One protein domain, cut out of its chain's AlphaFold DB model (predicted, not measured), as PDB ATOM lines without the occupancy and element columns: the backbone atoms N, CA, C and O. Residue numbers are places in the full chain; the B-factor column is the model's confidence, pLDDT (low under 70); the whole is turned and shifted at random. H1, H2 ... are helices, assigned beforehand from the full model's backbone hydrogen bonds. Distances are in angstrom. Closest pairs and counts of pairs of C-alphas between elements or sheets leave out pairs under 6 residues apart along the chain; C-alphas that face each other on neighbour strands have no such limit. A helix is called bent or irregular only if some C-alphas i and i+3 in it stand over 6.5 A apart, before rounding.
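Overview. This is residues 2 to 30 and 250 to 289 of the 289 residues of the protein "Hypothetical protein" of Sepia pharaonis (UniProt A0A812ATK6). With little regular structure, this is a small body of loops, residues 2 to 30, beside one short helix, H1; residues 252 to 260 and 283 to 289 stick out at opposite ends. The 69 printed residues have named helices H1, H2, H3 in that order and no named strand; the class is all helix, with 16 residues in named elements. It is only just loose, close to compact, with a radius of gyration of the C-alphas of 13.4 A and spans of 39 by 26 by 21 A.

Along the chain. H1, residues 263 to 270, runs 10.7 A from C-alpha 263 at (323.377, 303.066, 219.424). H2 is residues 280 to 283, 4.9 A. H3, residues 285 to 288, is irregular, 7.5 A, ending at (312.509, 301.769, 209.098).

Arrangement. H1 and H2 are close but not clearly touching, the closest C-alphas, Arg 270 and Leu 281, 7.9 A apart. H2 and H3 are likewise close but not clearly touching, the closest C-alphas, Leu 281 and Phe 288, 7.9 A apart. H1 and H3 are apart. In H1 every O i to N i+4 pair is within hydrogen-bond range; H2 and H3 are too short for one.

Size, cuts and confidence. Residues 31 to 249 are not printed; C-alphas 30 and 250 are 16.3 A apart. No link is long. Residues 250 to 258 and 286 to 289 have pLDDT under 70.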
ATOM      1  N   THR A   2     325.375 321.492 201.858       80.81
ATOM      2  CA  THR A   2     326.276 322.521 201.289       80.81
ATOM      3  C   THR A   2     327.720 322.373 201.758       80.81
ATOM      4  O   THR A   2     328.590 323.108 201.305       80.81
ATOM      5  N   CYS A   3     327.982 321.457 202.691       88.31
ATOM      6  CA  CYS A   3     329.295 321.252 203.290       88.31
ATOM      7  C   CYS A   3     329.621 319.756 203.307       88.31
ATOM      8  O   CYS A   3     328.720 318.934 203.454       88.31
ATOM      9  N   VAL A   4     330.903 319.408 203.201       91.56
ATOM     10  CA  VAL A   4     331.391 318.026 203.323       91.56
ATOM     11  C   VAL A   4     332.266 317.926 204.568       91.56
ATOM     12  O   VAL A   4     333.129 318.774 204.808       91.56
ATOM     13  N   CYS A   5     332.028 316.914 205.401       91.00
ATOM     14  CA  CYS A   5     332.858 316.643 206.566       91.00
ATOM     15  C   CYS A   5     334.226 316.104 206.136       91.00
ATOM     16  O   CYS A   5     334.302 315.022 205.567       91.00
ATOM     17  N   GLN A   6     335.304 316.788 206.516       90.31
ATOM     18  CA  GLN A   6     336.678 316.403 206.163       90.31
ATOM     19  C   GLN A   6     337.159 315.089 206.813       90.31
ATOM     20  O   GLN A   6     338.164 314.528 206.400       90.31
ATOM     21  N   LEU A   7     336.462 314.593 207.844       89.75
ATOM     22  CA  LEU A   7     336.861 313.388 208.588       89.75
ATOM     23  C   LEU A   7     336.167 312.109 208.105       89.75
ATOM     24  O   LEU A   7     336.700 311.019 208.280       89.75
ATOM     25  N   CYS A   8     334.954 312.220 207.560       89.19
ATOM     26  CA  CYS A   8     334.150 311.051 207.178       89.19
ATOM     27  C   CYS A   8     333.417 311.203 205.839       89.19
ATOM     28  O   CYS A   8     332.579 310.360 205.517       89.19
ATOM     29  N   ASN A   9     333.687 312.284 205.099       91.75
ATOM     30  CA  ASN A   9     333.103 312.630 203.798       91.75
ATOM     31  C   ASN A   9     331.569 312.713 203.770       91.75
ATOM     32  O   ASN A   9     330.958 312.720 202.705       91.75
ATOM     33  N   ALA A  10     330.932 312.796 204.942       91.94
ATOM     34  CA  ALA A  10     329.495 312.991 205.058       91.94
ATOM     35  C   ALA A  10     329.091 314.381 204.563       91.94
ATOM     36  O   ALA A  10     329.688 315.388 204.962       91.94
ATOM     37  N   TYR A  11     328.040 314.434 203.756       91.56
ATOM     38  CA  TYR A  11     327.364 315.668 203.408       91.56
ATOM     39  C   TYR A  11     326.625 316.239 204.623       91.56
ATOM     40  O   TYR A  11     325.971 315.516 205.372       91.56
ATOM     41  N   LYS A  12     326.730 317.556 204.804       90.25
ATOM     42  CA  LYS A  12     326.192 318.307 205.940       90.25
ATOM     43  C   LYS A  12     325.492 319.589 205.502       90.25
ATOM     44  O   LYS A  12     325.765 320.139 204.426       90.25
ATOM     45  N   TRP A  13     324.620 320.115 206.356       88.62
ATOM     46  CA  TRP A  13     324.153 321.502 206.258       88.62
ATOM     47  C   TRP A  13     325.062 322.444 207.057       88.62
ATOM     48  O   TRP A  13     325.641 322.064 208.072       88.62
ATOM     49  N   ALA A  14     325.172 323.700 206.613       85.81
ATOM     50  CA  ALA A  14     326.113 324.677 207.172       85.81
ATOM     51  C   ALA A  14     325.949 324.943 208.684       85.81
ATOM     52  O   ALA A  14     326.916 325.305 209.346       85.81
ATOM     53  N   ARG A  15     324.743 324.759 209.239       86.62
ATOM     54  CA  ARG A  15     324.434 324.995 210.663       86.62
ATOM     55  C   ARG A  15     324.363 323.716 211.507       86.62
ATOM     56  O   ARG A  15     323.955 323.776 212.663       86.62
ATOM     57  N   GLU A  16     324.731 322.560 210.958       86.50
ATOM     58  CA  GLU A  16     324.740 321.316 211.733       86.50
ATOM     59  C   GLU A  16     325.926 321.241 212.703       86.50
ATOM     60  O   GLU A  16     327.063 321.535 212.310       86.50
ATOM     61  N   PRO A  17     325.719 320.726 213.931       85.38
ATOM     62  CA  PRO A  17     326.797 320.509 214.889       85.38
ATOM     63  C   PRO A  17     327.972 319.730 214.286       85.38
ATOM     64  O   PRO A  17     327.791 318.767 213.532       85.38
ATOM     65  N   ALA A  18     329.205 320.114 214.628       76.44
ATOM     66  CA  ALA A  18     330.422 319.502 214.085       76.44
ATOM     67  C   ALA A  18     330.441 317.969 214.261       76.44
ATOM     68  O   ALA A  18     330.734 317.243 213.310       76.44
ATOM     69  N   GLY A  19     330.021 317.484 215.434       81.62
ATOM     70  CA  GLY A  19     330.022 316.068 215.800       81.62
ATOM     71  C   GLY A  19     328.864 315.220 215.259       81.62
ATOM     72  O   GLY A  19     328.856 314.020 215.504       81.62
ATOM     73  N   MET A  20     327.904 315.790 214.525       86.56
ATOM     74  CA  MET A  20     326.674 315.075 214.146       86.56
ATOM     75  C   MET A  20     326.915 313.829 213.274       86.56
ATOM     76  O   MET A  20     326.217 312.833 213.421       86.56
ATOM     77  N   CYS A  21     327.912 313.869 212.385       89.88
ATOM     78  CA  CYS A  21     328.176 312.799 211.415       89.88
ATOM     79  C   CYS A  21     329.090 311.690 211.944       89.88
ATOM     80  O   CYS A  21     328.814 310.516 211.738       89.88
ATOM     81  N   CYS A  22     330.183 312.051 212.617       90.69
ATOM     82  CA  CYS A  22     331.214 311.106 213.055       90.69
ATOM     83  C   CYS A  22     331.738 311.379 214.470       90.69
ATOM     84  O   CYS A  22     332.784 310.858 214.847       90.69
ATOM     85  N   SER A  23     331.052 312.218 215.256       90.25
ATOM     86  CA  SER A  23     331.507 312.660 216.585       90.25
ATOM     87  C   SER A  23     332.953 313.167 216.577       90.25
ATOM     88  O   SER A  23     333.769 312.755 217.399       90.25
ATOM     89  N   SER A  24     333.274 314.036 215.612       88.50
ATOM     90  CA  SER A  24     334.626 314.576 215.397       88.50
ATOM     91  C   SER A  24     335.675 313.489 215.119       88.50
ATOM     92  O   SER A  24     336.759 313.504 215.688       88.50
ATOM     93  N   GLY A  25     335.336 312.521 214.261       88.44
ATOM     94  CA  GLY A  25     336.234 311.443 213.825       88.44
ATOM     95  C   GLY A  25     336.293 310.232 214.758       88.44
ATOM     96  O   GLY A  25     336.981 309.265 214.449       88.44
ATOM     97  N   LYS A  26     335.560 310.253 215.878       89.81
ATOM     98  CA  LYS A  26     335.520 309.135 216.833       89.81
ATOM     99  C   LYS A  26     334.686 307.953 216.342       89.81
ATOM    100  O   LYS A  26     334.890 306.828 216.780       89.81
ATOM    101  N   VAL A  27     333.729 308.189 215.448       91.56
ATOM    102  CA  VAL A  27     332.932 307.126 214.828       91.56
ATOM    103  C   VAL A  27     333.476 306.863 213.434       91.56
ATOM    104  O   VAL A  27     333.441 307.747 212.577       91.56
ATOM    105  N   ARG A  28     333.944 305.636 213.207       88.56
ATOM    106  CA  ARG A  28     334.392 305.146 211.904       88.56
ATOM    107  C   ARG A  28     333.880 303.724 211.725       88.56
ATOM    108  O   ARG A  28     334.402 302.792 212.328       88.56
ATOM    109  N   LEU A  29     332.833 303.589 210.916       88.25
ATOM    110  CA  LEU A  29     332.238 302.304 210.554       88.25
ATOM    111  C   LEU A  29     332.637 301.948 209.123       88.25
ATOM    112  O   LEU A  29     332.721 302.837 208.269       88.25
ATOM    113  N   LEU A  30     332.843 300.657 208.868       85.62
ATOM    114  CA  LEU A  30     332.992 300.144 207.507       85.62
ATOM    115  C   LEU A  30     331.699 300.407 206.716       85.62
ATOM    116  O   LEU A  30     330.618 300.220 207.287       85.62
ATOM    117  N   PRO A 250     341.050 309.908 217.568       67.19
ATOM    118  CA  PRO A 250     341.796 310.575 216.503       67.19
ATOM    119  C   PRO A 250     343.193 310.993 216.990       67.19
ATOM    120  O   PRO A 250     343.301 311.770 217.934       67.19
ATOM    121  N   GLY A 251     344.250 310.471 216.360       66.06
ATOM    122  CA  GLY A 251     345.648 310.815 216.669       66.06
ATOM    123  C   GLY A 251     346.253 310.152 217.915       66.06
ATOM    124  O   GLY A 251     347.394 310.455 218.249       66.06
ATOM    125  N   GLY A 252     345.527 309.259 218.598       63.12
ATOM    126  CA  GLY A 252     346.031 308.496 219.747       63.12
ATOM    127  C   GLY A 252     346.284 307.024 219.408       63.12
ATOM    128  O   GLY A 252     345.667 306.484 218.490       63.12
ATOM    129  N   GLN A 253     347.165 306.358 220.161       55.38
ATOM    130  CA  GLN A 253     347.287 304.898 220.093       55.38
ATOM    131  C   GLN A 253     345.966 304.230 220.524       55.38
ATOM    132  O   GLN A 253     345.251 304.790 221.364       55.38
ATOM    133  N   PRO A 254     345.624 303.045 219.981       54.88
ATOM    134  CA  PRO A 254     344.481 302.276 220.454       54.88
ATOM    135  C   PRO A 254     344.681 301.944 221.937       54.88
ATOM    136  O   PRO A 254     345.525 301.130 222.299       54.88
ATOM    137  N   THR A 255     343.940 302.608 222.819       52.31
ATOM    138  CA  THR A 255     343.931 302.278 224.245       52.31
ATOM    139  C   THR A 255     343.032 301.069 224.471       52.31
ATOM    140  O   THR A 255     341.927 301.025 223.929       52.31
ATOM    141  N   THR A 256     343.439 300.155 225.347       54.41
ATOM    142  CA  THR A 256     342.665 298.975 225.779       54.41
ATOM    143  C   THR A 256     341.304 299.302 226.420       54.41
ATOM    144  O   THR A 256     340.498 298.404 226.624       54.41
ATOM    145  N   SER A 257     341.009 300.580 226.699       54.59
ATOM    146  CA  SER A 257     339.752 301.066 227.288       54.59
ATOM    147  C   SER A 257     338.939 301.974 226.345       54.59
ATOM    148  O   SER A 257     338.426 303.017 226.769       54.59
ATOM    149  N   SER A 258     338.849 301.658 225.048       64.69
ATOM    150  CA  SER A 258     338.008 302.452 224.140       64.69
ATOM    151  C   SER A 258     336.548 302.405 224.599       64.69
ATOM    152  O   SER A 258     335.967 301.328 224.723       64.69
ATOM    153  N   LYS A 259     335.937 303.570 224.841       78.31
ATOM    154  CA  LYS A 259     334.510 303.656 225.181       78.31
ATOM    155  C   LYS A 259     333.669 303.010 224.075       78.31
ATOM    156  O   LYS A 259     333.926 303.253 222.894       78.31
ATOM    157  N   ALA A 260     332.652 302.247 224.464       84.56
ATOM    158  CA  ALA A 260     331.706 301.658 223.525       84.56
ATOM    159  C   ALA A 260     330.961 302.749 222.740       84.56
ATOM    160  O   ALA A 260     330.550 303.782 223.287       84.56
ATOM    161  N   LEU A 261     330.777 302.516 221.444       89.31
ATOM    162  CA  LEU A 261     329.938 303.343 220.593       89.31
ATOM    163  C   LEU A 261     328.484 303.248 221.075       89.31
ATOM    164  O   LEU A 261     327.969 302.163 221.319       89.31
ATOM    165  N   SER A 262     327.793 304.383 221.195       90.81
ATOM    166  CA  SER A 262     326.353 304.379 221.495       90.81
ATOM    167  C   SER A 262     325.516 304.016 220.261       90.81
ATOM    168  O   SER A 262     325.868 304.411 219.147       90.81
ATOM    169  N   CYS A 263     324.359 303.383 220.470       90.44
ATOM    170  CA  CYS A 263     323.377 303.066 219.424       90.44
ATOM    171  C   CYS A 263     323.027 304.293 218.563       90.44
ATOM    172  O   CYS A 263     323.118 304.272 217.334       90.44
ATOM    173  N   LYS A 264     322.744 305.426 219.219       90.50
ATOM    174  CA  LYS A 264     322.467 306.701 218.546       90.50
ATOM    175  C   LYS A 264     323.598 307.107 217.604       90.50
ATOM    176  O   LYS A 264     323.334 307.510 216.474       90.50
ATOM    177  N   ALA A 265     324.847 307.033 218.061       91.25
ATOM    178  CA  ALA A 265     326.005 307.423 217.262       91.25
ATOM    179  C   ALA A 265     326.240 306.464 216.081       91.25
ATOM    180  O   ALA A 265     326.603 306.929 215.000       91.25
ATOM    181  N   PHE A 266     325.977 305.164 216.262       92.44
ATOM    182  CA  PHE A 266     326.032 304.170 215.191       92.44
ATOM    183  C   PHE A 266     325.056 304.509 214.058       92.44
ATOM    184  O   PHE A 266     325.490 304.726 212.925       92.44
ATOM    185  N   TYR A 267     323.760 304.648 214.355       91.06
ATOM    186  CA  TYR A 267     322.776 304.945 213.309       91.06
ATOM    187  C   TYR A 267     322.916 306.358 212.751       91.06
ATOM    188  O   TYR A 267     322.765 306.543 211.549       91.06
ATOM    189  N   SER A 268     323.294 307.345 213.572       90.50
ATOM    190  CA  SER A 268     323.575 308.699 213.068       90.50
ATOM    191  C   SER A 268     324.669 308.669 211.999       90.50
ATOM    192  O   SER A 268     324.507 309.291 210.956       90.50
ATOM    193  N   TYR A 269     325.746 307.900 212.201       92.25
ATOM    194  CA  TYR A 269     326.804 307.738 211.196       92.25
ATOM    195  C   TYR A 269     326.320 306.995 209.942       92.25
ATOM    196  O   TYR A 269     326.711 307.356 208.823       92.25
ATOM    197  N   ARG A 270     325.494 305.953 210.120       90.62
ATOM    198  CA  ARG A 270     324.916 305.146 209.030       90.62
ATOM    199  C   ARG A 270     323.912 305.930 208.179       90.62
ATOM    200  O   ARG A 270     323.855 305.684 206.984       90.62
ATOM    201  N   PHE A 271     323.187 306.890 208.752       89.25
ATOM    202  CA  PHE A 271     322.244 307.765 208.041       89.25
ATOM    203  C   PHE A 271     322.890 309.008 207.408       89.25
ATOM    204  O   PHE A 271     322.192 309.864 206.868       89.25
ATOM    205  N   MET A 272     324.213 309.153 207.482       89.88
ATOM    206  CA  MET A 272     324.891 310.221 206.755       89.88
ATOM    207  C   MET A 272     325.049 309.843 205.283       89.88
ATOM    208  O   MET A 272     325.592 308.785 204.960       89.88
ATOM    209  N   VAL A 273     324.637 310.746 204.395       89.62
ATOM    210  CA  VAL A 273     324.847 310.610 202.949       89.62
ATOM    211  C   VAL A 273     326.305 310.937 202.628       89.62
ATOM    212  O   VAL A 273     326.832 311.949 203.093       89.62
ATOM    213  N   ARG A 274     326.954 310.090 201.832       90.50
ATOM    214  CA  ARG A 274     328.333 310.261 201.352       90.50
ATOM    215  C   ARG A 274     328.351 310.171 199.835       90.50
ATOM    216  O   ARG A 274     327.449 309.582 199.240       90.50
ATOM    217  N   ASP A 275     329.353 310.781 199.218       85.88
ATOM    218  CA  ASP A 275     329.491 310.730 197.768       85.88
ATOM    219  C   ASP A 275     329.792 309.307 197.279       85.88
ATOM    220  O   ASP A 275     330.553 308.581 197.916       85.88
ATOM    221  N   GLY A 276     329.160 308.901 196.176       81.00
ATOM    222  CA  GLY A 276     329.327 307.566 195.590       81.00
ATOM    223  C   GLY A 276     328.757 306.388 196.399       81.00
ATOM    224  O   GLY A 276     328.838 305.260 195.926       81.00
ATOM    225  N   ASP A 277     328.163 306.618 197.574       80.50
ATOM    226  CA  ASP A 277     327.640 305.559 198.448       80.50
ATOM    227  C   ASP A 277     326.162 305.247 198.140       80.50
ATOM    228  O   ASP A 277     325.268 306.085 198.337       80.50
ATOM    229  N   LEU A 278     325.870 304.024 197.676       80.50
ATOM    230  CA  LEU A 278     324.499 303.519 197.581       80.50
ATOM    231  C   LEU A 278     324.000 303.096 198.970       80.50
ATOM    232  O   LEU A 278     323.862 301.914 199.280       80.50
ATOM    233  N   ASN A 279     323.660 304.085 199.794       83.25
ATOM    234  CA  ASN A 279     323.181 303.832 201.144       83.25
ATOM    235  C   ASN A 279     321.797 303.156 201.137       83.25
ATOM    236  O   ASN A 279     320.755 303.790 200.923       83.25
ATOM    237  N   LEU A 280     321.802 301.849 201.388       83.38
ATOM    238  CA  LEU A 280     320.627 300.989 201.338       83.38
ATOM    239  C   LEU A 280     319.545 301.407 202.344       83.38
ATOM    240  O   LEU A 280     318.362 301.375 202.010       83.38
ATOM    241  N   LEU A 281     319.940 301.903 203.522       83.25
ATOM    242  CA  LEU A 281     319.010 302.356 204.563       83.25
ATOM    243  C   LEU A 281     318.159 303.540 204.079       83.25
ATOM    244  O   LEU A 281     316.965 303.599 204.351       83.25
ATOM    245  N   HIS A 282     318.742 304.461 203.306       83.38
ATOM    246  CA  HIS A 282     317.988 305.563 202.696       83.38
ATOM    247  C   HIS A 282     317.140 305.110 201.510       83.38
ATOM    248  O   HIS A 282     316.040 305.617 201.275       83.38
ATOM    249  N   ARG A 283     317.661 304.175 200.714       82.19
ATOM    250  CA  ARG A 283     317.025 303.766 199.461       82.19
ATOM    251  C   ARG A 283     315.843 302.819 199.668       82.19
ATOM    252  O   ARG A 283     314.940 302.804 198.833       82.19
ATOM    253  N   CYS A 284     315.799 302.112 200.793       75.06
ATOM    254  CA  CYS A 284     314.668 301.280 201.198       75.06
ATOM    255  C   CYS A 284     313.458 302.068 201.743       75.06
ATOM    256  O   CYS A 284     312.461 301.461 202.137       75.06
ATOM    257  N   ARG A 285     313.498 303.410 201.700       76.31
ATOM    258  CA  ARG A 285     312.397 304.326 202.050       76.31
ATOM    259  C   ARG A 285     311.783 304.016 203.419       76.31
ATOM    260  O   ARG A 285     312.366 304.298 204.454       76.31
ATOM    261  N   GLU A 286     310.583 303.461 203.407       64.62
ATOM    262  CA  GLU A 286     309.701 303.296 204.551       64.62
ATOM    263  C   GLU A 286     310.076 302.104 205.441       64.62
ATOM    264  O   GLU A 286     309.479 301.924 206.493       64.62
ATOM    265  N   LEU A 287     311.058 301.277 205.084       55.56
ATOM    266  CA  LEU A 287     311.312 300.025 205.804       55.56
ATOM    267  C   LEU A 287     311.804 300.199 207.270       55.56
ATOM    268  O   LEU A 287     311.735 299.239 208.029       55.56
ATOM    269  N   PHE A 288     312.207 301.408 207.692       48.97
ATOM    270  CA  PHE A 288     312.509 301.769 209.098       48.97
ATOM    271  C   PHE A 288     311.431 302.608 209.808       48.97
ATOM    272  O   PHE A 288     311.584 302.912 210.992       48.97
ATOM    273  N   HIS A 289     310.386 303.026 209.092       33.28
ATOM    274  CA  HIS A 289     309.303 303.857 209.628       33.28
ATOM    275  C   HIS A 289     308.053 303.039 209.935       33.28
ATOM    276  O   HIS A 289     307.883 301.978 209.292       33.28
TER     277      HIS A 289